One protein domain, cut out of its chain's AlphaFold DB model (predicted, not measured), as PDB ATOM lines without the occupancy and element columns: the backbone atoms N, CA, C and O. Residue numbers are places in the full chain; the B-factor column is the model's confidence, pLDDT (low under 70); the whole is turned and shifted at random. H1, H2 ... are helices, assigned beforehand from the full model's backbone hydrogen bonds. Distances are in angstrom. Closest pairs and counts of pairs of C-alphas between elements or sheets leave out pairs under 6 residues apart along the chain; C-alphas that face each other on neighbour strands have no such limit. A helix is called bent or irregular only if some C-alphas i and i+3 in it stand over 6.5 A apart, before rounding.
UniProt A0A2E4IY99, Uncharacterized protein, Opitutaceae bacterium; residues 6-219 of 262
ATOM      1  N   GLN A   6     257.733 299.263 410.576       95.19
ATOM      2  CA  GLN A   6     257.095 299.773 411.794       95.19
ATOM      3  C   GLN A   6     256.268 301.018 411.486       95.19
ATOM      4  O   GLN A   6     255.132 301.138 411.941       95.19
ATOM      5  N   VAL A   7     256.832 301.937 410.699       93.62
ATOM      6  CA  VAL A   7     256.165 303.176 410.299       93.62
ATOM      7  C   VAL A   7     255.007 302.872 409.351       93.62
ATOM      8  O   VAL A   7     253.945 303.451 409.542       93.62
ATOM      9  N   SER A   8     255.158 301.938 408.403       94.81
ATOM     10  CA  SER A   8     254.051 301.497 407.535       94.81
ATOM     11  C   SER A   8     252.886 300.915 408.345       94.81
ATOM     12  O   SER A   8     251.742 301.329 408.169       94.81
ATOM     13  N   LEU A   9     253.167 300.012 409.293       97.25
ATOM     14  CA  LEU A   9     252.133 299.411 410.139       97.25
ATOM     15  C   LEU A   9     251.465 300.446 411.052       97.25
ATOM     16  O   LEU A   9     250.243 300.463 411.173       97.25
ATOM     17  N   LEU A  10     252.250 301.328 411.675       96.88
ATOM     18  CA  LEU A  10     251.711 302.392 412.519       96.88
ATOM     19  C   LEU A  10     250.844 303.360 411.706       96.88
ATOM     20  O   LEU A  10     249.755 303.714 412.149       96.88
ATOM     21  N   ALA A  11     251.299 303.761 410.515       96.25
ATOM     22  CA  ALA A  11     250.544 304.625 409.616       96.25
ATOM     23  C   ALA A  11     249.212 303.983 409.212       96.25
ATOM     24  O   ALA A  11     248.186 304.655 409.272       96.25
ATOM     25  N   PHE A  12     249.216 302.686 408.884       97.75
ATOM     26  CA  PHE A  12     248.000 301.918 408.611       97.75
ATOM     27  C   PHE A  12     247.040 301.925 409.810       97.75
ATOM     28  O   PHE A  12     245.897 302.351 409.679       97.75
ATOM     29  N   VAL A  13     247.508 301.531 411.001       98.38
ATOM     30  CA  VAL A  13     246.663 301.457 412.209       98.38
ATOM     31  C   VAL A  13     246.079 302.822 412.574       98.38
ATOM     32  O   VAL A  13     244.892 302.919 412.886       98.38
ATOM     33  N   VAL A  14     246.882 303.888 412.514       97.94
ATOM     34  CA  VAL A  14     246.423 305.254 412.802       97.94
ATOM     35  C   VAL A  14     245.408 305.726 411.760       97.94
ATOM     36  O   VAL A  14     244.379 306.291 412.136       97.94
ATOM     37  N   ALA A  15     245.669 305.486 410.471       97.69
ATOM     38  CA  ALA A  15     244.760 305.851 409.389       97.69
ATOM     39  C   ALA A  15     243.406 305.144 409.533       97.69
ATOM     40  O   ALA A  15     242.372 305.813 409.533       97.69
ATOM     41  N   GLU A  16     243.400 303.825 409.736       98.31
ATOM     42  CA  GLU A  16     242.170 303.039 409.884       98.31
ATOM     43  C   GLU A  16     241.408 303.386 411.164       98.31
ATOM     44  O   GLU A  16     240.188 303.539 411.131       98.31
ATOM     45  N   ALA A  17     242.099 303.601 412.289       98.25
ATOM     46  CA  ALA A  17     241.452 304.042 413.524       98.25
ATOM     47  C   ALA A  17     240.793 305.422 413.359       98.25
ATOM     48  O   ALA A  17     239.665 305.634 413.813       98.25
ATOM     49  N   ALA A  18     241.462 306.358 412.677       97.88
ATOM     50  CA  ALA A  18     240.896 307.666 412.372       97.88
ATOM     51  C   ALA A  18     239.709 307.559 411.401       97.88
ATOM     52  O   ALA A  18     238.682 308.199 411.629       97.88
ATOM     53  N   CYS A  19     239.798 306.723 410.364       98.19
ATOM     54  CA  CYS A  19     238.692 306.476 409.438       98.19
ATOM     55  C   CYS A  19     237.493 305.846 410.154       98.19
ATOM     56  O   CYS A  19     236.383 306.354 410.034       98.19
ATOM     57  N   LEU A  20     237.705 304.835 410.998       98.06
ATOM     58  CA  LEU A  20     236.646 304.243 411.814       98.06
ATOM     59  C   LEU A  20     236.000 305.281 412.743       98.06
ATOM     60  O   LEU A  20     234.775 305.338 412.850       98.06
ATOM     61  N   ALA A  21     236.795 306.151 413.369       97.06
ATOM     62  CA  ALA A  21     236.274 307.233 414.199       97.06
ATOM     63  C   ALA A  21     235.422 308.234 413.394       97.06
ATOM     64  O   ALA A  21     234.363 308.657 413.866       97.06
ATOM     65  N   LEU A  22     235.841 308.597 412.174       96.06
ATOM     66  CA  LEU A  22     235.046 309.417 411.252       96.06
ATOM     67  C   LEU A  22     233.750 308.707 410.850       96.06
ATOM     68  O   LEU A  22     232.681 309.318 410.884       96.06
ATOM     69  N   TRP A  23     233.830 307.419 410.521       96.44
ATOM     70  CA  TRP A  23     232.684 306.606 410.135       96.44
ATOM     71  C   TRP A  23     231.634 306.539 411.245       96.44
ATOM     72  O   TRP A  23     230.463 306.819 410.997       96.44
ATOM     73  N   VAL A  24     232.057 306.260 412.482       96.31
ATOM     74  CA  VAL A  24     231.180 306.231 413.664       96.31
ATOM     75  C   VAL A  24     230.606 307.618 413.968       96.31
ATOM     76  O   VAL A  24     229.434 307.733 414.323       96.31
ATOM     77  N   ARG A  25     231.392 308.691 413.789       94.12
ATOM     78  CA  ARG A  25     230.912 310.079 413.938       94.12
ATOM     79  C   ARG A  25     229.846 310.441 412.900       94.12
ATOM     80  O   ARG A  25     228.962 311.243 413.196       94.12
ATOM     81  N   ASN A  26     229.919 309.832 411.719       92.62
ATOM     82  CA  ASN A  26     228.830 309.716 410.759       92.62
ATOM     83  C   ASN A  26     228.223 311.047 410.266       92.62
ATOM     84  O   ASN A  26     227.023 311.119 409.994       92.62
ATOM     85  N   ARG A  27     229.011 312.124 410.120       87.19
ATOM     86  CA  ARG A  27     228.482 313.357 409.510       87.19
ATOM     87  C   ARG A  27     228.234 313.143 408.015       87.19
ATOM     88  O   ARG A  27     229.190 312.817 407.297       87.19
ATOM     89  N   PRO A  28     226.997 313.359 407.532       79.88
ATOM     90  CA  PRO A  28     226.667 313.188 406.125       79.88
ATOM     91  C   PRO A  28     227.580 314.031 405.229       79.88
ATOM     92  O   PRO A  28     227.967 315.141 405.595       79.88
ATOM     93  N   HIS A  29     227.927 313.483 404.064       80.56
ATOM     94  CA  HIS A  29     228.737 314.097 402.998       80.56
ATOM     95  C   HIS A  29     230.206 314.405 403.330       80.56
ATOM     96  O   HIS A  29     231.033 314.373 402.429       80.56
ATOM     97  N   HIS A  30     230.570 314.667 404.586       87.88
ATOM     98  CA  HIS A  30     231.946 315.009 404.960       87.88
ATOM     99  C   HIS A  30     232.711 313.822 405.549       87.88
ATOM    100  O   HIS A  30     233.740 313.422 405.010       87.88
ATOM    101  N   ASP A  31     232.225 313.243 406.652       93.38
ATOM    102  CA  ASP A  31     233.001 312.237 407.383       93.38
ATOM    103  C   ASP A  31     233.049 310.910 406.637       93.38
ATOM    104  O   ASP A  31     234.110 310.305 406.547       93.38
ATOM    105  N   ARG A  32     231.918 310.487 406.059       92.00
ATOM    106  CA  ARG A  32     231.850 309.258 405.258       92.00
ATOM    107  C   ARG A  32     232.752 309.334 404.035       92.00
ATOM    108  O   ARG A  32     233.485 308.391 403.770       92.00
ATOM    109  N   TRP A  33     232.741 310.471 403.343       93.31
ATOM    110  CA  TRP A  33     233.587 310.680 402.173       93.31
ATOM    111  C   TRP A  33     235.064 310.580 402.547       93.31
ATOM    112  O   TRP A  33     235.778 309.748 401.990       93.31
ATOM    113  N   VAL A  34     235.512 311.373 403.525       95.56
ATOM    114  CA  VAL A  34     236.913 311.348 403.963       95.56
ATOM    115  C   VAL A  34     237.287 309.970 404.503       95.56
ATOM    116  O   VAL A  34     238.343 309.466 404.154       95.56
ATOM    117  N   SER A  35     236.419 309.326 405.287       97.00
ATOM    118  CA  SER A  35     236.654 307.981 405.819       97.00
ATOM    119  C   SER A  35     236.853 306.940 404.721       97.00
ATOM    120  O   SER A  35     237.794 306.160 404.802       97.00
ATOM    121  N   LEU A  36     235.976 306.892 403.713       97.31
ATOM    122  CA  LEU A  36     236.062 305.897 402.639       97.31
ATOM    123  C   LEU A  36     237.288 306.137 401.759       97.31
ATOM    124  O   LEU A  36     238.025 305.203 401.455       97.31
ATOM    125  N   PHE A  37     237.528 307.396 401.388       96.94
ATOM    126  CA  PHE A  37     238.703 307.773 400.610       96.94
ATOM    127  C   PHE A  37     239.999 307.469 401.369       96.94
ATOM    128  O   PHE A  37     240.865 306.764 400.859       96.94
ATOM    129  N   SER A  38     240.137 307.978 402.595       97.00
ATOM    130  CA  SER A  38     241.361 307.829 403.377       97.00
ATOM    131  C   SER A  38     241.598 306.396 403.834       97.00
ATOM    132  O   SER A  38     242.754 305.998 403.860       97.00
ATOM    133  N   GLY A  39     240.553 305.613 404.120       98.12
ATOM    134  CA  GLY A  39     240.695 304.183 404.405       98.12
ATOM    135  C   GLY A  39     241.221 303.427 403.187       98.12
ATOM    136  O   GLY A  39     242.186 302.676 403.277       98.12
ATOM    137  N   TYR A  40     240.692 303.724 401.992       98.25
ATOM    138  CA  TYR A  40     241.223 303.132 400.764       98.25
ATOM    139  C   TYR A  40     242.705 303.477 400.544       98.25
ATOM    140  O   TYR A  40     243.495 302.591 400.230       98.25
ATOM    141  N   ILE A  41     243.107 304.738 400.753       96.75
ATOM    142  CA  ILE A  41     244.521 305.154 400.713       96.75
ATOM    143  C   ILE A  41     245.343 304.468 401.822       96.75
ATOM    144  O   ILE A  41     246.485 304.075 401.581       96.75
ATOM    145  N   GLY A  42     244.765 304.288 403.012       97.06
ATOM    146  CA  GLY A  42     245.362 303.608 404.162       97.06
ATOM    147  C   GLY A  42     245.802 302.180 403.852       97.06
ATOM    148  O   GLY A  42     246.891 301.783 404.269       97.06
ATOM    149  N   LEU A  43     245.050 301.450 403.021       97.56
ATOM    150  CA  LEU A  43     245.410 300.097 402.574       97.56
ATOM    151  C   LEU A  43     246.789 300.018 401.899       97.56
ATOM    152  O   LEU A  43     247.451 298.988 402.010       97.56
ATOM    153  N   MET A  44     247.281 301.093 401.268       96.00
ATOM    154  CA  MET A  44     248.653 301.098 400.734       96.00
ATOM    155  C   MET A  44     249.708 300.923 401.818       96.00
ATOM    156  O   MET A  44     250.732 300.298 401.574       96.00
ATOM    157  N   GLN A  45     249.455 301.429 403.023       96.56
ATOM    158  CA  GLN A  45     250.394 301.316 404.137       96.56
ATOM    159  C   GLN A  45     250.466 299.878 404.664       96.56
ATOM    160  O   GLN A  45     251.536 299.416 405.060       96.56
ATOM    161  N   LEU A  46     249.364 299.126 404.574       97.69
ATOM    162  CA  LEU A  46     249.372 297.686 404.825       97.69
ATOM    163  C   LEU A  46     250.173 296.932 403.754       97.69
ATOM    164  O   LEU A  46     250.985 296.073 404.092       97.69
ATOM    165  N   LEU A  47     249.986 297.263 402.472       97.69
ATOM    166  CA  LEU A  47     250.735 296.635 401.377       97.69
ATOM    167  C   LEU A  47     252.240 296.931 401.477       97.69
ATOM    168  O   LEU A  47     253.050 296.017 401.339       97.69
ATOM    169  N   GLU A  48     252.622 298.165 401.813       95.50
ATOM    170  CA  GLU A  48     254.014 298.529 402.109       95.50
ATOM    171  C   GLU A  48     254.586 297.714 403.275       95.50
ATOM    172  O   GLU A  48     255.716 297.232 403.195       95.50
ATOM    173  N   PHE A  49     253.823 297.536 404.359       97.00
ATOM    174  CA  PHE A  49     254.244 296.698 405.482       97.00
ATOM    175  C   PHE A  49     254.552 295.264 405.026       97.00
ATOM    176  O   PHE A  49     255.593 294.722 405.398       97.00
ATOM    177  N   LEU A  50     253.696 294.668 404.189       97.88
ATOM    178  CA  LEU A  50     253.915 293.321 403.654       97.88
ATOM    179  C   LEU A  50     255.177 293.241 402.784       97.88
ATOM    180  O   LEU A  50     255.959 292.307 402.948       97.88
ATOM    181  N   MET A  51     255.428 294.239 401.929       96.38
ATOM    182  CA  MET A  51     256.664 294.312 401.136       96.38
ATOM    183  C   MET A  51     257.896 294.382 402.036       96.38
ATOM    184  O   MET A  51     258.847 293.626 401.851       96.38
ATOM    185  N   TRP A  52     257.880 295.247 403.054       94.50
ATOM    186  CA  TRP A  52     258.995 295.366 403.993       94.50
ATOM    187  C   TRP A  52     259.276 294.080 404.774       94.50
ATOM    188  O   TRP A  52     260.417 293.836 405.159       94.50
ATOM    189  N   ARG A  53     258.253 293.262 405.042       96.25
ATOM    190  CA  ARG A  53     258.419 291.980 405.739       96.25
ATOM    191  C   ARG A  53     259.097 290.912 404.882       96.25
ATOM    192  O   ARG A  53     259.618 289.957 405.451       96.25
ATOM    193  N   ASP A  54     259.120 291.088 403.566       96.44
ATOM    194  CA  ASP A  54     259.675 290.144 402.599       96.44
ATOM    195  C   ASP A  54     260.624 290.862 401.620       96.44
ATOM    196  O   ASP A  54     260.363 291.013 400.429       96.44
ATOM    197  N   GLN A  55     261.755 291.359 402.127       94.38
ATOM    198  CA  GLN A  55     262.779 292.011 401.290       94.38
ATOM    199  C   GLN A  55     263.648 291.020 400.497       94.38
ATOM    200  O   GLN A  55     264.445 291.442 399.664       94.38
ATOM    201  N   ALA A  56     263.457 289.711 400.695       95.38
ATOM    202  CA  ALA A  56     264.059 288.667 399.866       95.38
ATOM    203  C   ALA A  56     263.328 288.483 398.521       95.38
ATOM    204  O   ALA A  56     263.660 287.561 397.780       95.38
ATOM    205  N   CYS A  57     262.353 289.352 398.206       95.56
ATOM    206  CA  CYS A  57     261.558 289.297 396.978       95.56
ATOM    207  C   CYS A  57     260.783 287.966 396.850       95.56
ATOM    208  O   CYS A  57     260.643 287.410 395.766       95.56
ATOM    209  N   GLY A  58     260.289 287.430 397.972       97.56
ATOM    210  CA  GLY A  58     259.446 286.241 397.976       97.56
ATOM    211  C   GLY A  58     258.023 286.499 397.469       97.56
ATOM    212  O   GLY A  58     257.656 287.585 397.006       97.56
ATOM    213  N   ALA A  59     257.182 285.468 397.583       98.00
ATOM    214  CA  ALA A  59     255.807 285.501 397.089       98.00
ATOM    215  C   ALA A  59     254.946 286.590 397.756       98.00
ATOM    216  O   ALA A  59     254.040 287.124 397.118       98.00
ATOM    217  N   VAL A  60     255.225 286.941 399.019       98.31
ATOM    218  CA  VAL A  60     254.463 287.973 399.741       98.31
ATOM    219  C   VAL A  60     254.762 289.348 399.155       98.31
ATOM    220  O   VAL A  60     253.833 290.117 398.916       98.31
ATOM    221  N   ASN A  61     256.032 289.650 398.879       97.56
ATOM    222  CA  ASN A  61     256.414 290.931 398.289       97.56
ATOM    223  C   ASN A  61     255.879 291.095 396.867       97.56
ATOM    224  O   ASN A  61     255.292 292.133 396.558       97.56
ATOM    225  N   VAL A  62     256.047 290.071 396.025       98.00
ATOM    226  CA  VAL A  62     255.537 290.087 394.648       98.00
ATOM    227  C   VAL A  62     254.028 290.318 394.670       98.00
ATOM    228  O   VAL A  62     253.552 291.294 394.094       98.00
ATOM    229  N   ALA A  63     253.270 289.518 395.430       98.31
ATOM    230  CA  ALA A  63     251.821 289.682 395.536       98.31
ATOM    231  C   ALA A  63     251.424 291.071 396.061       98.31
ATOM    232  O   ALA A  63     250.545 291.717 395.489       98.31
ATOM    233  N   ALA A  64     252.084 291.565 397.113       97.88
ATOM    234  CA  ALA A  64     251.822 292.897 397.645       97.88
ATOM    235  C   ALA A  64     252.123 293.991 396.611       97.88
ATOM    236  O   ALA A  64     251.380 294.964 396.532       97.88
ATOM    237  N   THR A  65     253.182 293.838 395.810       96.94
ATOM    238  CA  THR A  65     253.593 294.794 394.771       96.94
ATOM    239  C   THR A  65     252.567 294.844 393.643       96.94
ATOM    240  O   THR A  65     252.145 295.934 393.256       96.94
ATOM    241  N   GLN A  66     252.087 293.686 393.182       97.75
ATOM    242  CA  GLN A  66     251.013 293.607 392.188       97.75
ATOM    243  C   GLN A  66     249.712 294.228 392.717       97.75
ATOM    244  O   GLN A  66     249.073 295.037 392.040       97.75
ATOM    245  N   LEU A  67     249.333 293.910 393.960       97.88
ATOM    246  CA  LEU A  67     248.157 294.506 394.594       97.88
ATOM    247  C   LEU A  67     248.308 296.019 394.765       97.88
ATOM    248  O   LEU A  67     247.349 296.746 394.535       97.88
ATOM    249  N   ALA A  68     249.497 296.507 395.121       96.88
ATOM    250  CA  ALA A  68     249.763 297.930 395.293       96.88
ATOM    251  C   ALA A  68     249.700 298.689 393.968       96.88
ATOM    252  O   ALA A  68     249.185 299.805 393.937       96.88
ATOM    253  N   PHE A  69     250.141 298.083 392.864       96.50
ATOM    254  CA  PHE A  69     249.940 298.649 391.534       96.50
ATOM    255  C   PHE A  69     248.450 298.844 391.240       96.50
ATOM    256  O   PHE A  69     248.025 299.950 390.901       96.50
ATOM    257  N   VAL A  70     247.651 297.778 391.390       97.75
ATOM    258  CA  VAL A  70     246.209 297.814 391.088       97.75
ATOM    259  C   VAL A  70     245.505 298.796 392.013       97.75
ATOM    260  O   VAL A  70     244.720 299.628 391.558       97.75
ATOM    261  N   GLN A  71     245.826 298.742 393.307       97.31
ATOM    262  CA  GLN A  71     245.286 299.651 394.303       97.31
ATOM    263  C   GLN A  71     245.564 301.100 393.893       97.31
ATOM    264  O   GLN A  71     244.624 301.899 393.885       97.31
ATOM    265  N   ASN A  72     246.812 301.416 393.514       96.00
ATOM    266  CA  ASN A  72     247.246 302.768 393.175       96.00
ATOM    267  C   ASN A  72     246.531 303.288 391.924       96.00
ATOM    268  O   ASN A  72     246.047 304.420 391.912       96.00
ATOM    269  N   LEU A  73     246.379 302.435 390.905       96.94
ATOM    270  CA  LEU A  73     245.618 302.751 389.696       96.94
ATOM    271  C   LEU A  73     244.146 303.056 390.008       96.94
ATOM    272  O   LEU A  73     243.545 303.936 389.403       96.94
ATOM    273  N   LEU A  74     243.564 302.360 390.983       97.81
ATOM    274  CA  LEU A  74     242.175 302.545 391.391       97.81
ATOM    275  C   LEU A  74     241.955 303.745 392.331       97.81
ATOM    276  O   LEU A  74     240.803 304.131 392.525       97.81
ATOM    277  N   GLN A  75     242.994 304.379 392.893       97.25
ATOM    278  CA  GLN A  75     242.805 305.494 393.841       97.25
ATOM    279  C   GLN A  75     241.989 306.660 393.247       97.25
ATOM    280  O   GLN A  75     241.018 307.073 393.889       97.25
ATOM    281  N   PRO A  76     242.281 307.177 392.032       98.06
ATOM    282  CA  PRO A  76     241.477 308.250 391.443       98.06
ATOM    283  C   PRO A  76     240.047 307.803 391.114       98.06
ATOM    284  O   PRO A  76     239.112 308.588 391.255       98.06
ATOM    285  N   VAL A  77     239.857 306.529 390.748       98.25
ATOM    286  CA  VAL A  77     238.527 305.943 390.512       98.25
ATOM    287  C   VAL A  77     237.705 305.971 391.797       98.25
ATOM    288  O   VAL A  77     236.597 306.502 391.803       98.25
ATOM    289  N   VAL A  78     238.261 305.470 392.904       97.94
ATOM    290  CA  VAL A  78     237.598 305.484 394.217       97.94
ATOM    291  C   VAL A  78     237.306 306.918 394.659       97.94
ATOM    292  O   VAL A  78     236.198 307.196 395.112       97.94
ATOM    293  N   ALA A  79     238.241 307.852 394.472       97.06
ATOM    294  CA  ALA A  79     238.028 309.259 394.807       97.06
ATOM    295  C   ALA A  79     236.834 309.866 394.051       97.06
ATOM    296  O   ALA A  79     235.981 310.509 394.666       97.06
ATOM    297  N   CYS A  80     236.737 309.621 392.741       97.06
ATOM    298  CA  CYS A  80     235.620 310.073 391.915       97.06
ATOM    299  C   CYS A  80     234.299 309.382 392.278       97.06
ATOM    300  O   CYS A  80     233.282 310.063 392.372       97.06
ATOM    301  N   VAL A  81     234.299 308.065 392.512       96.69
ATOM    302  CA  VAL A  81     233.093 307.297 392.871       96.69
ATOM    303  C   VAL A  81     232.540 307.742 394.222       96.69
ATOM    304  O   VAL A  81     231.345 308.009 394.338       96.69
ATOM    305  N   VAL A  82     233.396 307.873 395.238       95.44
ATOM    306  CA  VAL A  82     232.973 308.315 396.575       95.44
ATOM    307  C   VAL A  82     232.462 309.757 396.529       95.44
ATOM    308  O   VAL A  82     231.444 310.064 397.148       95.44
ATOM    309  N   ALA A  83     233.120 310.635 395.766       94.25
ATOM    310  CA  ALA A  83     232.648 312.000 395.565       94.25
ATOM    311  C   ALA A  83     231.294 312.031 394.847       94.25
ATOM    312  O   ALA A  83     230.365 312.665 395.330       94.25
ATOM    313  N   TRP A  84     231.144 311.293 393.745       94.56
ATOM    314  CA  TRP A  84     229.880 311.193 393.013       94.56
ATOM    315  C   TRP A  84     228.742 310.670 393.899       94.56
ATOM    316  O   TRP A  84     227.642 311.210 393.856       94.56
ATOM    317  N   TRP A  85     229.011 309.685 394.762       94.06
ATOM    318  CA  TRP A  85     228.013 309.152 395.692       94.06
ATOM    319  C   TRP A  85     227.581 310.169 396.764       94.06
ATOM    320  O   TRP A  85     226.435 310.153 397.218       94.06
ATOM    321  N   HIS A  86     228.478 311.066 397.179       90.50
ATOM    322  CA  HIS A  86     228.204 312.052 398.226       90.50
ATOM    323  C   HIS A  86     227.832 313.452 397.717       90.50
ATOM    324  O   HIS A  86     227.370 314.263 398.523       90.50
ATOM    325  N   CYS A  87     227.989 313.744 396.426       86.50
ATOM    326  CA  CYS A  87     227.641 315.024 395.811       86.50
ATOM    327  C   CYS A  87     226.292 314.938 395.079       86.50
ATOM    328  O   CYS A  87     226.144 314.197 394.113       86.50
ATOM    329  N   GLU A  88     225.311 315.746 395.497       82.50
ATOM    330  CA  GLU A  88     223.949 315.721 394.932       82.50
ATOM    331  C   GLU A  88     223.891 316.106 393.443       82.50
ATOM    332  O   GLU A  88     223.039 315.613 392.711       82.50
ATOM    333  N   ASN A  89     224.821 316.947 392.980       85.56
ATOM    334  CA  ASN A  89     224.883 317.437 391.598       85.56
ATOM    335  C   ASN A  89     225.887 316.655 390.729       85.56
ATOM    336  O   ASN A  89     226.327 317.151 389.691       85.56
ATOM    337  N   GLY A  90     226.290 315.457 391.164       89.94
ATOM    338  CA  GLY A  90     227.341 314.680 390.512       89.94
ATOM    339  C   GLY A  90     228.732 315.306 390.662       89.94
ATOM    340  O   GLY A  90     228.969 316.160 391.520       89.94
ATOM    341  N   LEU A  91     229.681 314.849 389.839       94.00
ATOM    342  CA  LEU A  91     231.058 315.338 389.892       94.00
ATOM    343  C   LEU A  91     231.213 316.631 389.086       94.00
ATOM    344  O   LEU A  91     230.656 316.775 388.001       94.00
ATOM    345  N   ALA A  92     232.006 317.570 389.600       95.00
ATOM    346  CA  ALA A  92     232.290 318.807 388.888       95.00
ATOM    347  C   ALA A  92     233.025 318.545 387.561       95.00
ATOM    348  O   ALA A  92     233.865 317.644 387.464       95.00
ATOM    349  N   TRP A  93     232.749 319.380 386.555       96.44
ATOM    350  CA  TRP A  93     233.289 319.220 385.201       96.44
ATOM    351  C   TRP A  93     234.824 319.172 385.175       96.44
ATOM    352  O   TRP A  93     235.391 318.362 384.452       96.44
ATOM    353  N   TYR A  94     235.509 319.967 386.006       96.81
ATOM    354  CA  TYR A  94     236.974 319.990 386.050       96.81
ATOM    355  C   TYR A  94     237.557 318.658 386.543       96.81
ATOM    356  O   TYR A  94     238.557 318.193 386.002       96.81
ATOM    357  N   SER A  95     236.923 318.009 387.527       97.06
ATOM    358  CA  SER A  95     237.355 316.698 388.019       97.06
ATOM    359  C   SER A  95     237.097 315.611 386.986       97.06
ATOM    360  O   SER A  95     237.927 314.724 386.828       97.06
ATOM    361  N   MET A  96     235.988 315.701 386.246       97.44
ATOM    362  CA  MET A  96     235.715 314.814 385.111       97.44
ATOM    363  C   MET A  96     236.753 314.991 383.996       97.44
ATOM    364  O   MET A  96     237.297 314.002 383.517       97.44
ATOM    365  N   CYS A  97     237.095 316.228 383.625       98.12
ATOM    366  CA  CYS A  97     238.142 316.501 382.639       98.12
ATOM    367  C   CYS A  97     239.501 315.943 383.079       98.12
ATOM    368  O   CYS A  97     240.154 315.257 382.295       98.12
ATOM    369  N   LEU A  98     239.910 316.184 384.331       98.25
ATOM    370  CA  LEU A  98     241.146 315.619 384.883       98.25
ATOM    371  C   LEU A  98     241.123 314.090 384.867       98.25
ATOM    372  O   LEU A  98     242.098 313.478 384.447       98.25
ATOM    373  N   PHE A  99     240.000 313.480 385.253       98.25
ATOM    374  CA  PHE A  99     239.834 312.030 385.235       98.25
ATOM    375  C   PHE A  99     239.953 311.452 383.822       98.25
ATOM    376  O   PHE A  99     240.674 310.479 383.629       98.25
ATOM    377  N   VAL A 100     239.330 312.072 382.815       98.44
ATOM    378  CA  VAL A 100     239.450 311.646 381.409       98.44
ATOM    379  C   VAL A 100     240.893 311.763 380.914       98.44
ATOM    380  O   VAL A 100     241.398 310.828 380.298       98.44
ATOM    381  N   VAL A 101     241.582 312.871 381.211       98.25
ATOM    382  CA  VAL A 101     243.000 313.045 380.849       98.25
ATOM    383  C   VAL A 101     243.873 312.006 381.556       98.25
ATOM    384  O   VAL A 101     244.749 311.409 380.936       98.25
ATOM    385  N   TRP A 102     243.614 311.738 382.834       98.06
ATOM    386  CA  TRP A 102     244.307 310.704 383.595       98.06
ATOM    387  C   TRP A 102     244.087 309.303 383.000       98.06
ATOM    388  O   TRP A 102     245.066 308.597 382.762       98.06
ATOM    389  N   VAL A 103     242.849 308.924 382.664       98.38
ATOM    390  CA  VAL A 103     242.552 307.647 381.987       98.38
ATOM    391  C   VAL A 103     243.215 307.573 380.611       98.38
ATOM    392  O   VAL A 103     243.733 306.526 380.249       98.38
ATOM    393  N   GLY A 104     243.206 308.656 379.832       97.75
ATOM    394  CA  GLY A 104     243.746 308.655 378.471       97.75
ATOM    395  C   GLY A 104     245.275 308.680 378.398       97.75
ATOM    396  O   GLY A 104     245.843 308.178 377.433       97.75
ATOM    397  N   VAL A 105     245.942 309.260 379.401       95.69
ATOM    398  CA  VAL A 105     247.393 309.514 379.368       95.69
ATOM    399  C   VAL A 105     248.138 308.728 380.444       95.69
ATOM    400  O   VAL A 105     249.067 307.989 380.131       95.69
ATOM    401  N   TYR A 106     247.742 308.867 381.711       95.25
ATOM    402  CA  TYR A 106     248.472 308.275 382.834       95.25
ATOM    403  C   TYR A 106     248.270 306.760 382.911       95.25
ATOM    404  O   TYR A 106     249.237 306.026 383.083       95.25
ATOM    405  N   VAL A 107     247.031 306.279 382.767       96.75
ATOM    406  CA  VAL A 107     246.716 304.845 382.904       96.75
ATOM    407  C   VAL A 107     247.466 303.978 381.877       96.75
ATOM    408  O   VAL A 107     248.103 303.021 382.311       96.75
ATOM    409  N   PRO A 108     247.491 304.283 380.562       96.56
ATOM    410  CA  PRO A 108     248.245 303.486 379.592       96.56
ATOM    411  C   PRO A 108     249.744 303.485 379.883       96.56
ATOM    412  O   PRO A 108     250.391 302.442 379.810       96.56
ATOM    413  N   ALA A 109     250.290 304.643 380.264       93.75
ATOM    414  CA  ALA A 109     251.692 304.759 380.624       93.75
ATOM    415  C   ALA A 109     252.026 303.910 381.861       93.75
ATOM    416  O   ALA A 109     253.001 303.165 381.848       93.75
ATOM    417  N   GLN A 110     251.177 303.940 382.887       93.81
ATOM    418  CA  GLN A 110     251.307 303.114 384.087       93.81
ATOM    419  C   GLN A 110     251.178 301.616 383.770       93.81
ATOM    420  O   GLN A 110     251.983 300.822 384.244       93.81
ATOM    421  N   LEU A 111     250.210 301.220 382.937       96.25
ATOM    422  CA  LEU A 111     250.017 299.829 382.502       96.25
ATOM    423  C   LEU A 111     251.199 299.297 381.691       96.25
ATOM    424  O   LEU A 111     251.530 298.123 381.818       96.25
ATOM    425  N   SER A 112     251.888 300.148 380.925       95.38
ATOM    426  CA  SER A 112     253.120 299.756 380.220       95.38
ATOM    427  C   SER A 112     254.269 299.366 381.157       95.38
ATOM    428  O   SER A 112     255.219 298.728 380.718       95.38
ATOM    429  N   GLN A 113     254.189 299.759 382.434       92.56
ATOM    430  CA  GLN A 113     255.163 299.426 383.477       92.56
ATOM    431  C   GLN A 113     254.745 298.217 384.322       92.56
ATOM    432  O   GLN A 113     255.411 297.907 385.311       92.56
ATOM    433  N   TRP A 114     253.628 297.562 383.990       95.31
ATOM    434  CA  TRP A 114     253.214 296.344 384.673       95.31
ATOM    435  C   TRP A 114     254.187 295.205 384.374       95.31
ATOM    436  O   TRP A 114     254.475 294.899 383.218       95.31
ATOM    437  N   ASP A 115     254.630 294.538 385.429       95.62
ATOM    438  CA  ASP A 115     255.474 293.354 385.368       95.62
ATOM    439  C   ASP A 115     255.008 292.409 386.476       95.62
ATOM    440  O   ASP A 115     255.014 292.780 387.649       95.62
ATOM    441  N   ALA A 116     254.569 291.207 386.097       95.88
ATOM    442  CA  ALA A 116     253.976 290.229 387.007       95.88
ATOM    443  C   ALA A 116     254.981 289.671 388.030       95.88
ATOM    444  O   ALA A 116     254.571 289.194 389.089       95.88
ATOM    445  N   GLU A 117     256.277 289.752 387.731       96.56
ATOM    446  CA  GLU A 117     257.363 289.292 388.601       96.56
ATOM    447  C   GLU A 117     257.983 290.445 389.401       96.56
ATOM    448  O   GLU A 117     258.876 290.237 390.225       96.56
ATOM    449  N   ALA A 118     257.486 291.672 389.208       94.75
ATOM    450  CA  ALA A 118     257.996 292.835 389.903       94.75
ATOM    451  C   ALA A 118     257.838 292.705 391.423       94.75
ATOM    452  O   ALA A 118     256.753 292.435 391.949       94.75
ATOM    453  N   CYS A 119     258.925 293.009 392.126       94.94
ATOM    454  CA  CYS A 119     258.950 293.171 393.569       94.94
ATOM    455  C   CYS A 119     259.500 294.541 393.960       94.94
ATOM    456  O   CYS A 119     260.290 295.169 393.246       94.94
ATOM    457  N   THR A 120     259.051 295.015 395.114       93.12
ATOM    458  CA  THR A 120     259.394 296.321 395.661       93.12
ATOM    459  C   THR A 120     260.485 296.154 396.713       93.12
ATOM    460  O   THR A 120     260.303 295.471 397.723       93.12
ATOM    461  N   LEU A 121     261.623 296.804 396.488       91.75
ATOM    462  CA  LEU A 121     262.817 296.678 397.325       91.75
ATOM    463  C   LEU A 121     263.155 298.001 398.007       91.75
ATOM    464  O   LEU A 121     262.784 299.073 397.523       91.75
ATOM    465  N   ALA A 122     263.890 297.937 399.112       89.56
ATOM    466  CA  ALA A 122     264.483 299.108 399.735       89.56
ATOM    467  C   ALA A 122     265.370 299.881 398.738       89.56
ATOM    468  O   ALA A 122     266.093 299.314 397.917       89.56
ATOM    469  N   CYS A 123     265.302 301.206 398.802       83.31
ATOM    470  CA  CYS A 123     266.202 302.096 398.082       83.31
ATOM    471  C   CYS A 123     267.625 301.959 398.642       83.31
ATOM    472  O   CYS A 123     267.836 302.288 399.805       83.31
ATOM    473  N   GLY A 124     268.608 301.592 397.820       76.25
ATOM    474  CA  GLY A 124     270.014 301.514 398.237       76.25
ATOM    475  C   GLY A 124     270.347 300.205 398.955       76.25
ATOM    476  O   GLY A 124     269.939 299.141 398.498       76.25
ATOM    477  N   ASP A 125     271.114 300.287 400.045       67.94
ATOM    478  CA  ASP A 125     271.478 299.122 400.865       67.94
ATOM    479  C   ASP A 125     270.241 298.526 401.578       67.94
ATOM    480  O   ASP A 125     269.315 299.275 401.899       67.94
ATOM    481  N   PRO A 126     270.201 297.222 401.905       62.09
ATOM    482  CA  PRO A 126     269.096 296.619 402.657       62.09
ATOM    483  C   PRO A 126     268.826 297.296 404.012       62.09
ATOM    484  O   PRO A 126     267.687 297.316 404.477       62.09
ATOM    485  N   ASP A 127     269.853 297.908 404.611       64.50
ATOM    486  CA  ASP A 127     269.763 298.664 405.867       64.50
ATOM    487  C   ASP A 127     269.414 300.150 405.673       64.50
ATOM    488  O   ASP A 127     269.277 300.913 406.640       64.50
ATOM    489  N   SER A 128     269.277 300.611 404.428       66.19
ATOM    490  CA  SER A 128     269.016 302.017 404.156       66.19
ATOM    491  C   SER A 128     267.591 302.406 404.570       66.19
ATOM    492  O   SER A 128     266.582 301.827 404.172       66.19
ATOM    493  N   ARG A 129     267.498 303.501 405.333       71.81
ATOM    494  CA  ARG A 129     266.233 304.128 405.761       71.81
ATOM    495  C   ARG A 129     265.582 304.974 404.658       71.81
ATOM    496  O   ARG A 129     264.757 305.846 404.941       71.81
ATOM    497  N   SER A 130     265.965 304.762 403.400       77.88
ATOM    498  CA  SER A 130     265.581 305.628 402.278       77.88
ATOM    499  C   SER A 130     264.178 305.339 401.733       77.88
ATOM    500  O   SER A 130     263.673 306.107 400.910       77.88
ATOM    501  N   GLY A 131     263.497 304.309 402.245       86.88
ATOM    502  CA  GLY A 131     262.160 303.896 401.815       86.88
ATOM    503  C   GLY A 131     262.186 302.803 400.746       86.88
ATOM    504  O   GLY A 131     263.249 302.316 400.376       86.88
ATOM    505  N   LEU A 132     261.006 302.438 400.250       88.75
ATOM    506  CA  LEU A 132     260.818 301.464 399.173       88.75
ATOM    507  C   LEU A 132     260.848 302.116 397.777       88.75
ATOM    508  O   LEU A 132     260.315 303.216 397.587       88.75
ATOM    509  N   ALA A 133     261.417 301.403 396.805       89.00
ATOM    510  CA  ALA A 133     261.425 301.726 395.383       89.00
ATOM    511  C   ALA A 133     260.434 300.829 394.633       89.00
ATOM    512  O   ALA A 133     260.636 299.619 394.521       89.00
ATOM    513  N   PHE A 134     259.373 301.434 394.102       89.25
ATOM    514  CA  PHE A 134     258.323 300.725 393.383       89.25
ATOM    515  C   PHE A 134     258.657 300.706 391.889       89.25
ATOM    516  O   PHE A 134     258.654 301.768 391.260       89.25
ATOM    517  N   PRO A 135     258.926 299.538 391.287       90.06
ATOM    518  CA  PRO A 135     259.389 299.466 389.900       90.06
ATOM    519  C   PRO A 135     258.391 300.076 388.911       90.06
ATOM    520  O   PRO A 135     258.797 300.722 387.954       90.06
ATOM    521  N   TYR A 136     257.092 299.967 389.190       89.44
ATOM    522  CA  TYR A 136     256.041 300.512 388.336       89.44
ATOM    523  C   TYR A 136     255.858 302.032 388.427       89.44
ATOM    524  O   TYR A 136     255.056 302.596 387.691       89.44
ATOM    525  N   THR A 137     256.528 302.704 389.364       88.31
ATOM    526  CA  THR A 137     256.479 304.173 389.505       88.31
ATOM    527  C   THR A 137     257.637 304.875 388.805       88.31
ATOM    528  O   THR A 137     257.685 306.107 388.756       88.31
ATOM    529  N   ASP A 138     258.570 304.088 388.274       86.88
ATOM    530  CA  ASP A 138     259.789 304.541 387.631       86.88
ATOM    531  C   ASP A 138     259.524 304.869 386.159       86.88
ATOM    532  O   ASP A 138     259.895 304.138 385.242       86.88
ATOM    533  N   PHE A 139     258.829 305.983 385.926       85.00
ATOM    534  CA  PHE A 139     258.476 306.419 384.575       85.00
ATOM    535  C   PHE A 139     259.686 306.798 383.714       85.00
ATOM    536  O   PHE A 139     259.528 306.921 382.502       85.00
ATOM    537  N   GLU A 140     260.882 306.922 384.302       85.56
ATOM    538  CA  GLU A 140     262.137 307.106 383.563       85.56
ATOM    539  C   GLU A 140     262.462 305.903 382.663       85.56
ATOM    540  O   GLU A 140     263.160 306.041 381.659       85.56
ATOM    541  N   ARG A 141     261.891 304.727 382.960       84.50
ATOM    542  CA  ARG A 141     262.005 303.521 382.124       84.50
ATOM    543  C   ARG A 141     261.280 303.634 380.790       84.50
ATOM    544  O   ARG A 141     261.541 302.839 379.889       84.50
ATOM    545  N   ILE A 142     260.366 304.591 380.649       87.31
ATOM    546  CA  ILE A 142     259.631 304.780 379.403       87.31
ATOM    547  C   ILE A 142     260.546 305.498 378.409       87.31
ATOM    548  O   ILE A 142     261.032 306.593 378.721       87.31
ATOM    549  N   PRO A 143     260.789 304.923 377.214       88.50
ATOM    550  CA  PRO A 143     261.675 305.521 376.225       88.50
ATOM    551  C   PRO A 143     261.281 306.965 375.896       88.50
ATOM    552  O   PRO A 143     260.130 307.250 375.569       88.50
ATOM    553  N   GLY A 144     262.246 307.882 375.988       88.56
ATOM    554  CA  GLY A 144     262.033 309.308 375.719       88.56
ATOM    555  C   GLY A 144     261.387 310.100 376.863       88.56
ATOM    556  O   GLY A 144     261.153 311.300 376.710       88.56
ATOM    557  N   SER A 145     261.117 309.472 378.010       89.38
ATOM    558  CA  SER A 145     260.697 310.194 379.210       89.38
ATOM    559  C   SER A 145     261.829 311.085 379.740       89.38
ATOM    560  O   SER A 145     263.018 310.811 379.588       89.38
ATOM    561  N   THR A 146     261.448 312.203 380.351       89.25
ATOM    562  CA  THR A 146     262.377 313.112 381.030       89.25
ATOM    563  C   THR A 146     261.968 313.232 382.497       89.25
ATOM    564  O   THR A 146     260.785 313.044 382.801       89.25
ATOM    565  N   PRO A 147     262.861 313.650 383.412       85.50
ATOM    566  CA  PRO A 147     262.483 313.896 384.808       85.50
ATOM    567  C   PRO A 147     261.304 314.874 384.952       85.50
ATOM    568  O   PRO A 147     260.462 314.746 385.839       85.50
ATOM    569  N   ARG A 148     261.185 315.835 384.022       87.00
ATOM    570  CA  ARG A 148     260.030 316.745 383.953       87.00
ATOM    571  C   ARG A 148     258.736 316.010 383.602       87.00
ATOM    572  O   ARG A 148     257.706 316.314 384.192       87.00
ATOM    573  N   ALA A 149     258.781 315.052 382.677       89.06
ATOM    574  CA  ALA A 149     257.617 314.238 382.329       89.06
ATOM    575  C   ALA A 149     257.141 313.405 383.530       89.06
ATOM    576  O   ALA A 149     255.951 313.416 383.834       89.06
ATOM    577  N   VAL A 150     258.068 312.792 384.276       87.94
ATOM    578  CA  VAL A 150     257.768 312.037 385.509       87.94
ATOM    579  C   VAL A 150     257.023 312.921 386.517       87.94
ATOM    580  O   VAL A 150     255.968 312.540 387.026       87.94
ATOM    581  N   ALA A 151     257.520 314.140 386.762       88.81
ATOM    582  CA  ALA A 151     256.872 315.095 387.661       88.81
ATOM    583  C   ALA A 151     255.466 315.498 387.180       88.81
ATOM    584  O   ALA A 151     254.543 315.584 387.990       88.81
ATOM    585  N   VAL A 152     255.278 315.703 385.870       91.88
ATOM    586  CA  VAL A 152     253.966 316.015 385.276       91.88
ATOM    587  C   VAL A 152     252.977 314.868 385.474       91.88
ATOM    588  O   VAL A 152     251.816 315.117 385.789       91.88
ATOM    589  N   TRP A 153     253.411 313.617 385.338       92.81
ATOM    590  CA  TRP A 153     252.529 312.461 385.504       92.81
ATOM    591  C   TRP A 153     252.081 312.308 386.955       92.81
ATOM    592  O   TRP A 153     250.896 312.103 387.218       92.81
ATOM    593  N   TRP A 154     252.997 312.504 387.905       91.81
ATOM    594  CA  TRP A 154     252.660 312.537 389.328       91.81
ATOM    595  C   TRP A 154     251.761 313.716 389.698       91.81
ATOM    596  O   TRP A 154     250.831 313.541 390.483       91.81
ATOM    597  N   ALA A 155     251.979 314.890 389.101       93.94
ATOM    598  CA  ALA A 155     251.104 316.042 389.285       93.94
ATOM    599  C   ALA A 155     249.692 315.770 388.745       93.94
ATOM    600  O   ALA A 155     248.714 316.083 389.419       93.94
ATOM    601  N   LEU A 156     249.571 315.140 387.570       96.38
ATOM    602  CA  LEU A 156     248.287 314.733 386.995       96.38
ATOM    603  C   LEU A 156     247.571 313.717 387.891       96.38
ATOM    604  O   LEU A 156     246.378 313.870 388.154       96.38
ATOM    605  N   PHE A 157     248.290 312.714 388.396       96.00
ATOM    606  CA  PHE A 157     247.745 311.738 389.338       96.00
ATOM    607  C   PHE A 157     247.240 312.416 390.620       96.00
ATOM    608  O   PHE A 157     246.079 312.247 390.987       96.00
ATOM    609  N   ALA A 158     248.066 313.251 391.260       96.31
ATOM    610  CA  ALA A 158     247.703 313.967 392.482       96.31
ATOM    611  C   ALA A 158     246.529 314.936 392.270       96.31
ATOM    612  O   ALA A 158     245.605 314.966 393.084       96.31
ATOM    613  N   ALA A 159     246.525 315.687 391.166       97.56
ATOM    614  CA  ALA A 159     245.431 316.584 390.807       97.56
ATOM    615  C   ALA A 159     244.123 315.814 390.592       97.56
ATOM    616  O   ALA A 159     243.089 316.202 391.133       97.56
ATOM    617  N   THR A 160     244.165 314.696 389.867       98.06
ATOM    618  CA  THR A 160     242.979 313.862 389.625       98.06
ATOM    619  C   THR A 160     242.453 313.269 390.927       98.06
ATOM    620  O   THR A 160     241.258 313.358 391.191       98.06
ATOM    621  N   LEU A 161     243.345 312.754 391.776       97.69
ATOM    622  CA  LEU A 161     243.011 312.184 393.080       97.69
ATOM    623  C   LEU A 161     242.377 313.211 394.033       97.69
ATOM    624  O   LEU A 161     241.427 312.895 394.745       97.69
ATOM    625  N   CYS A 162     242.905 314.438 394.060       97.62
ATOM    626  CA  CYS A 162     242.513 315.461 395.032       97.62
ATOM    627  C   CYS A 162     241.359 316.350 394.555       97.62
ATOM    628  O   CYS A 162     240.596 316.850 395.384       97.62
ATOM    629  N   SER A 163     241.203 316.548 393.240       97.69
ATOM    630  CA  SER A 163     240.206 317.472 392.687       97.69
ATOM    631  C   SER A 163     238.763 317.206 393.129       97.69
ATOM    632  O   SER A 163     238.066 318.198 393.340       97.69
ATOM    633  N   PRO A 164     238.288 315.958 393.352       96.81
ATOM    634  CA  PRO A 164     236.915 315.738 393.789       96.81
ATOM    635  C   PRO A 164     236.580 316.502 395.074       96.81
ATOM    636  O   PRO A 164     235.485 317.042 395.203       96.81
ATOM    637  N   PHE A 165     237.539 316.651 395.994       95.75
ATOM    638  CA  PHE A 165     237.344 317.374 397.252       95.75
ATOM    639  C   PHE A 165     237.098 318.880 397.083       95.75
ATOM    640  O   PHE A 165     236.587 319.510 398.015       95.75
ATOM    641  N   LEU A 166     237.408 319.468 395.923       95.44
ATOM    642  CA  LEU A 166     237.118 320.875 395.623       95.44
ATOM    643  C   LEU A 166     235.621 321.148 395.425       95.44
ATOM    644  O   LEU A 166     235.214 322.309 395.445       95.44
ATOM    645  N   HIS A 167     234.788 320.111 395.282       91.31
ATOM    646  CA  HIS A 167     233.344 320.276 395.111       91.31
ATOM    647  C   HIS A 167     232.672 320.928 396.334       91.31
ATOM    648  O   HIS A 167     231.720 321.690 396.190       91.31
ATOM    649  N   GLY A 168     233.170 320.664 397.546       86.19
ATOM    650  CA  GLY A 168     232.622 321.211 398.786       86.19
ATOM    651  C   GLY A 168     233.550 322.221 399.458       86.19
ATOM    652  O   GLY A 168     234.738 321.970 399.660       86.19
ATOM    653  N   ARG A 169     233.000 323.345 399.939       85.88
ATOM    654  CA  ARG A 169     233.773 324.349 400.703       85.88
ATOM    655  C   ARG A 169     234.465 323.748 401.935       85.88
ATOM    656  O   ARG A 169     235.577 324.136 402.279       85.88
ATOM    657  N   HIS A 170     233.820 322.791 402.602       86.50
ATOM    658  CA  HIS A 170     234.369 322.144 403.799       86.50
ATOM    659  C   HIS A 170     235.409 321.065 403.490       86.50
ATOM    660  O   HIS A 170     236.255 320.791 404.347       86.50
ATOM    661  N   THR A 171     235.355 320.495 402.285       91.06
ATOM    662  CA  THR A 171     236.226 319.419 401.815       91.06
ATOM    663  C   THR A 171     237.435 319.928 401.038       91.06
ATOM    664  O   THR A 171     238.446 319.237 401.010       91.06
ATOM    665  N   ALA A 172     237.400 321.156 400.506       94.06
ATOM    666  CA  ALA A 172     238.513 321.759 399.766       94.06
ATOM    667  C   ALA A 172     239.837 321.766 400.552       94.06
ATOM    668  O   ALA A 172     240.907 321.626 399.966       94.06
ATOM    669  N   LEU A 173     239.774 321.847 401.889       94.44
ATOM    670  CA  LEU A 173     240.942 321.676 402.759       94.44
ATOM    671  C   LEU A 173     241.680 320.356 402.485       94.44
ATOM    672  O   LEU A 173     242.904 320.350 402.469       94.44
ATOM    673  N   TYR A 174     240.966 319.252 402.255       95.00
ATOM    674  CA  TYR A 174     241.577 317.946 401.995       95.00
ATOM    675  C   TYR A 174     242.230 317.872 400.619       95.00
ATOM    676  O   TYR A 174     243.262 317.223 400.494       95.00
ATOM    677  N   CYS A 175     241.706 318.598 399.622       96.50
ATOM    678  CA  CYS A 175     242.416 318.780 398.355       96.50
ATOM    679  C   CYS A 175     243.764 319.466 398.600       96.50
ATOM    680  O   CYS A 175     244.799 318.975 398.160       96.50
ATOM    681  N   TRP A 176     243.772 320.572 399.348       96.25
ATOM    682  CA  TRP A 176     245.006 321.305 399.640       96.25
ATOM    683  C   TRP A 176     245.986 320.511 400.501       96.25
ATOM    684  O   TRP A 176     247.184 320.553 400.240       96.25
ATOM    685  N   LEU A 177     245.500 319.738 401.476       95.56
ATOM    686  CA  LEU A 177     246.334 318.799 402.229       95.56
ATOM    687  C   LEU A 177     246.906 317.709 401.316       95.56
ATOM    688  O   LEU A 177     248.082 317.373 401.431       95.56
ATOM    689  N   GLY A 178     246.111 317.191 400.380       95.56
ATOM    690  CA  GLY A 178     246.558 316.187 399.421       95.56
ATOM    691  C   GLY A 178     247.660 316.694 398.493       95.56
ATOM    692  O   GLY A 178     248.710 316.065 398.380       95.56
ATOM    693  N   ILE A 179     247.475 317.883 397.914       96.06
ATOM    694  CA  ILE A 179     248.487 318.536 397.073       96.06
ATOM    695  C   ILE A 179     249.716 318.953 397.893       96.06
ATOM    696  O   ILE A 179     250.846 318.752 397.456       96.06
ATOM    697  N   GLY A 180     249.528 319.493 399.098       95.06
ATOM    698  CA  GLY A 180     250.627 319.905 399.971       95.06
ATOM    699  C   GLY A 180     251.495 318.731 400.426       95.06
ATOM    700  O   GLY A 180     252.720 318.821 400.402       95.06
ATOM    701  N   THR A 181     250.876 317.600 400.780       94.25
ATOM    702  CA  THR A 181     251.608 316.369 401.118       94.25
ATOM    703  C   THR A 181     252.322 315.774 399.908       94.25
ATOM    704  O   THR A 181     253.417 315.242 400.077       94.25
ATOM    705  N   TRP A 182     251.765 315.908 398.698       93.56
ATOM    706  CA  TRP A 182     252.449 315.519 397.463       93.56
ATOM    707  C   TRP A 182     253.687 316.382 397.212       93.56
ATOM    708  O   TRP A 182     254.769 315.835 397.019       93.56
ATOM    709  N   LEU A 183     253.565 317.712 397.291       92.94
ATOM    710  CA  LEU A 183     254.694 318.637 397.124       92.94
ATOM    711  C   LEU A 183     255.806 318.368 398.144       92.94
ATOM    712  O   LEU A 183     256.981 318.307 397.783       92.94
ATOM    713  N   LEU A 184     255.436 318.160 399.411       91.38
ATOM    714  CA  LEU A 184     256.380 317.792 400.463       91.38
ATOM    715  C   LEU A 184     257.031 316.432 400.175       91.38
ATOM    716  O   LEU A 184     258.245 316.291 400.295       91.38
ATOM    717  N   GLY A 185     256.237 315.441 399.765       88.44
ATOM    718  CA  GLY A 185     256.723 314.114 399.396       88.44
ATOM    719  C   GLY A 185     257.708 314.153 398.232       88.44
ATOM    720  O   GLY A 185     258.768 313.534 398.309       88.44
ATOM    721  N   TYR A 186     257.401 314.947 397.208       87.75
ATOM    722  CA  TYR A 186     258.255 315.187 396.051       87.75
ATOM    723  C   TYR A 186     259.574 315.872 396.443       87.75
ATOM    724  O   TYR A 186     260.653 315.415 396.062       87.75
ATOM    725  N   GLY A 187     259.517 316.923 397.269       87.38
ATOM    726  CA  GLY A 187     260.715 317.600 397.779       87.38
ATOM    727  C   GLY A 187     261.620 316.662 398.584       87.38
ATOM    728  O   GLY A 187     262.830 316.625 398.370       87.38
ATOM    729  N   ILE A 188     261.024 315.837 399.453       84.69
ATOM    730  CA  ILE A 188     261.747 314.799 400.198       84.69
ATOM    731  C   ILE A 188     262.385 313.792 399.241       84.69
ATOM    732  O   ILE A 188     263.522 313.388 399.460       84.69
ATOM    733  N   SER A 189     261.671 313.363 398.199       80.50
ATOM    734  CA  SER A 189     262.171 312.335 397.290       80.50
ATOM    735  C   SER A 189     263.329 312.820 396.417       80.50
ATOM    736  O   SER A 189     264.270 312.063 396.216       80.50
ATOM    737  N   VAL A 190     263.321 314.088 395.987       82.31
ATOM    738  CA  VAL A 190     264.439 314.694 395.238       82.31
ATOM    739  C   VAL A 190     265.706 314.799 396.095       82.31
ATOM    740  O   VAL A 190     266.813 314.693 395.577       82.31
ATOM    741  N   ALA A 191     265.563 314.975 397.412       82.50
ATOM    742  CA  ALA A 191     266.694 315.069 398.333       82.50
ATOM    743  C   ALA A 191     267.280 313.705 398.753       82.50
ATOM    744  O   ALA A 191     268.309 313.669 399.431       82.50
ATOM    745  N   ARG A 192     266.634 312.579 398.414       76.81
ATOM    746  CA  ARG A 192     267.086 311.242 398.832       76.81
ATOM    747  C   ARG A 192     268.109 310.661 397.851       76.81
ATOM    748  O   ARG A 192     267.919 310.776 396.644       76.81
ATOM    749  N   PRO A 193     269.120 309.920 398.339       71.69
ATOM    750  CA  PRO A 193     270.069 309.189 397.501       71.69
ATOM    751  C   PRO A 193     269.451 307.886 396.954       71.69
ATOM    752  O   PRO A 193     270.026 306.809 397.083       71.69
ATOM    753  N   CYS A 194     268.241 307.951 396.387       72.50
ATOM    754  CA  CYS A 194     267.629 306.826 395.685       72.50
ATOM    755  C   CYS A 194     267.666 307.118 394.184       72.50
ATOM    756  O   CYS A 194     266.906 307.937 393.683       72.50
ATOM    757  N   HIS A 195     268.582 306.456 393.473       59.47
ATOM    758  CA  HIS A 195     268.807 306.644 392.033       59.47
ATOM    759  C   HIS A 195     267.736 306.006 391.135       59.47
ATOM    760  O   HIS A 195     267.828 306.108 389.919       59.47
ATOM    761  N   ARG A 196     266.744 305.321 391.712       59.22
ATOM    762  CA  ARG A 196     265.583 304.808 390.977       59.22
ATOM    763  C   ARG A 196     264.461 305.801 391.207       59.22
ATOM    764  O   ARG A 196     264.195 306.083 392.376       59.22
ATOM    765  N   GLY A 197     263.916 306.341 390.113       54.72
ATOM    766  CA  GLY A 197     263.105 307.556 390.037       54.72
ATOM    767  C   GLY A 197     262.326 307.842 391.317       54.72
ATOM    768  O   GLY A 197     261.685 306.927 391.839       54.72
ATOM    769  N   PRO A 198     262.401 309.073 391.860       49.03
ATOM    770  CA  PRO A 198     261.879 309.389 393.174       49.03
ATOM    771  C   PRO A 198     260.417 308.969 393.239       49.03
ATOM    772  O   PRO A 198     259.529 309.675 392.755       49.03
ATOM    773  N   THR A 199     260.142 307.818 393.865       54.91
ATOM    774  CA  THR A 199     258.795 307.575 394.343       54.91
ATOM    775  C   THR A 199     258.547 308.784 395.221       54.91
ATOM    776  O   THR A 199     259.344 309.066 396.126       54.91
ATOM    777  N   ALA A 200     257.489 309.547 394.961       58.50
ATOM    778  CA  ALA A 200     257.069 310.625 395.851       58.50
ATOM    779  C   ALA A 200     256.608 310.028 397.194       58.50
ATOM    780  O   ALA A 200     255.632 310.454 397.780       58.50
ATOM    781  N   GLY A 201     257.220 308.942 397.666       58.75
ATOM    782  CA  GLY A 201     256.520 307.891 398.345       58.75
ATOM    783  C   GLY A 201     256.162 308.268 399.765       58.75
ATOM    784  O   GLY A 201     255.261 307.683 400.343       58.75
ATOM    785  N   SER A 202     256.878 309.206 400.391       68.44
ATOM    786  CA  SER A 202     256.429 309.710 401.692       68.44
ATOM    787  C   SER A 202     255.041 310.345 401.581       68.44
ATOM    788  O   SER A 202     254.345 310.406 402.587       68.44
ATOM    789  N   TRP A 203     254.609 310.735 400.378       87.31
ATOM    790  CA  TRP A 203     253.280 311.255 400.117       87.31
ATOM    791  C   TRP A 203     252.171 310.320 400.589       87.31
ATOM    792  O   TRP A 203     251.360 310.782 401.376       87.31
ATOM    793  N   TRP A 204     252.133 309.034 400.210       90.06
ATOM    794  CA  TRP A 204     251.039 308.147 400.650       90.06
ATOM    795  C   TRP A 204     251.026 307.957 402.166       90.06
ATOM    796  O   TRP A 204     249.965 308.043 402.773       90.06
ATOM    797  N   CYS A 205     252.197 307.791 402.784       91.81
ATOM    798  CA  CYS A 205     252.349 307.674 404.239       91.81
ATOM    799  C   CYS A 205     251.803 308.929 404.962       91.81
ATOM    800  O   CYS A 205     251.040 308.833 405.927       91.81
ATOM    801  N   LEU A 206     252.133 310.122 404.452       93.06
ATOM    802  CA  LEU A 206     251.645 311.403 404.971       93.06
ATOM    803  C   LEU A 206     250.153 311.611 404.685       93.06
ATOM    804  O   LEU A 206     249.415 312.031 405.565       93.06
ATOM    805  N   LEU A 207     249.696 311.308 403.474       94.75
ATOM    806  CA  LEU A 207     248.315 311.482 403.036       94.75
ATOM    807  C   LEU A 207     247.367 310.575 403.829       94.75
ATOM    808  O   LEU A 207     246.357 311.056 404.346       94.75
ATOM    809  N   ALA A 208     247.721 309.292 403.958       94.69
ATOM    810  CA  ALA A 208     246.956 308.277 404.679       94.69
ATOM    811  C   ALA A 208     246.744 308.652 406.148       94.69
ATOM    812  O   ALA A 208     245.676 308.410 406.695       94.69
ATOM    813  N   THR A 209     247.742 309.264 406.787       95.38
ATOM    814  CA  THR A 209     247.680 309.606 408.212       95.38
ATOM    815  C   THR A 209     247.113 311.002 408.449       95.38
ATOM    816  O   THR A 209     246.180 311.165 409.239       95.38
ATOM    817  N   LEU A 210     247.625 312.023 407.755       95.62
ATOM    818  CA  LEU A 210     247.287 313.421 408.027       95.62
ATOM    819  C   LEU A 210     245.839 313.752 407.678       95.62
ATOM    820  O   LEU A 210     245.174 314.417 408.469       95.62
ATOM    821  N   VAL A 211     245.329 313.302 406.528       96.06
ATOM    822  CA  VAL A 211     243.971 313.658 406.081       96.06
ATOM    823  C   VAL A 211     242.895 313.199 407.075       96.06
ATOM    824  O   VAL A 211     242.156 314.065 407.565       96.06
ATOM    825  N   PRO A 212     242.799 311.906 407.450       96.81
ATOM    826  CA  PRO A 212     241.765 311.472 408.382       96.81
ATOM    827  C   PRO A 212     242.009 312.001 409.804       96.81
ATOM    828  O   PRO A 212     241.050 312.368 410.484       96.81
ATOM    829  N   CYS A 213     243.265 312.155 410.248       96.94
ATOM    830  CA  CYS A 213     243.560 312.736 411.563       96.94
ATOM    831  C   CYS A 213     243.132 314.209 411.660       96.94
ATOM    832  O   CYS A 213     242.475 314.606 412.627       96.94
ATOM    833  N   VAL A 214     243.430 315.028 410.647       95.75
ATOM    834  CA  VAL A 214     242.979 316.428 410.599       95.75
ATOM    835  C   VAL A 214     241.451 316.498 410.555       95.75
ATOM    836  O   VAL A 214     240.852 317.313 411.262       95.75
ATOM    837  N   ALA A 215     240.797 315.616 409.793       94.31
ATOM    838  CA  ALA A 215     239.338 315.529 409.760       94.31
ATOM    839  C   ALA A 215     238.734 315.148 411.129       94.31
ATOM    840  O   ALA A 215     237.660 315.648 411.498       94.31
ATOM    841  N   CYS A 216     239.418 314.316 411.921       94.31
ATOM    842  CA  CYS A 216     239.046 314.020 413.305       94.31
ATOM    843  C   CYS A 216     239.145 315.268 414.200       94.31
ATOM    844  O   CYS A 216     238.182 315.576 414.907       94.31
ATOM    845  N   VAL A 217     240.248 316.025 414.116       92.69
ATOM    846  CA  VAL A 217     240.560 317.171 415.001       92.69
ATOM    847  C   VAL A 217     239.774 318.444 414.678       92.69
ATOM    848  O   VAL A 217     239.410 319.178 415.599       92.69
ATOM    849  N   LYS A 218     239.423 318.701 413.407       83.25
ATOM    850  CA  LYS A 218     238.675 319.903 412.952       83.25
ATOM    851  C   LYS A 218     237.341 320.136 413.698       83.25
ATOM    852  O   LYS A 218     236.739 321.202 413.600       83.25
ATOM    853  N   ARG A 219     236.913 319.161 414.508       61.34
ATOM    854  CA  ARG A 219     235.876 319.240 415.545       61.34
ATOM    855  C   ARG A 219     236.052 320.405 416.536       61.34
ATOM    856  O   ARG A 219     235.037 320.904 416.993       61.34
TER     857      ARG A 219
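What this domain is: This is residues 6 to 219 of the 262 residues of an uncharacterized protein of Opitutaceae bacterium (UniProt A0A2E4IY99). A bundle of long helices runs back and forth along the longest axis: H3b, an arm of the bent helix H3, and H2, H7, H6 and H5 touch in turn as a ring, while H1 packs outside on H2 and H7, and H4 outside on H5. The long stretch 112 to 146 lies at one end. The printed part has 214 residues with seven named helices, H1 to H7 in chain order, and no named strand: all helix. It is compact, with a radius of gyration of the C-alphas of 16.8 A and spans of 47 by 37 by 30 A.

Where its parts are: H3, residues 59 to 86, was assigned as one helix by its hydrogen bonds but is bent, C-alphas 73 and 76 being 7.1 A apart; its arms are H3a, 59 to 73, and H3b, 76 to 86. H2 is residues 31 to 53, 32.5 A; H1, 6 to 25, 28.2 A, begins at C-alpha 6 (257.095, 299.773, 411.794). H5, 147 to 167, 31.6 A, is irregular, C-alphas 161 and 164 being 7.1 A apart; H4, 93 to 111, 25.8 A, is only just irregular, C-alphas 104 and 107 being 6.6 A apart. H6 is 172 to 190, 27.3 A; H7, 202 to 217, 22.0 A, ends at C-alpha 217 (240.560, 317.171, 415.001).

How they stand to each other: H3b touches H5, C-alphas 76 and 161 closest at 4.5 A, and H2, 37 and 79 at 6.0 A. H2 and H3a form a hairpin, 51 and 61 closest at 4.4 A. Every O i to N i+4 pair is within hydrogen-bond range in H1, H3a, H3b and H6, but 16 of 19 in H2, 12 of 15 in H4, 13 of 17 in H5 and 11 of 12 in H7.

The domain as a whole: The printed part has no cut. The links H4 to H5 and H6 to H7 are long. Residues 125 to 128, 195 to 202 and 219 are under pLDDT 70.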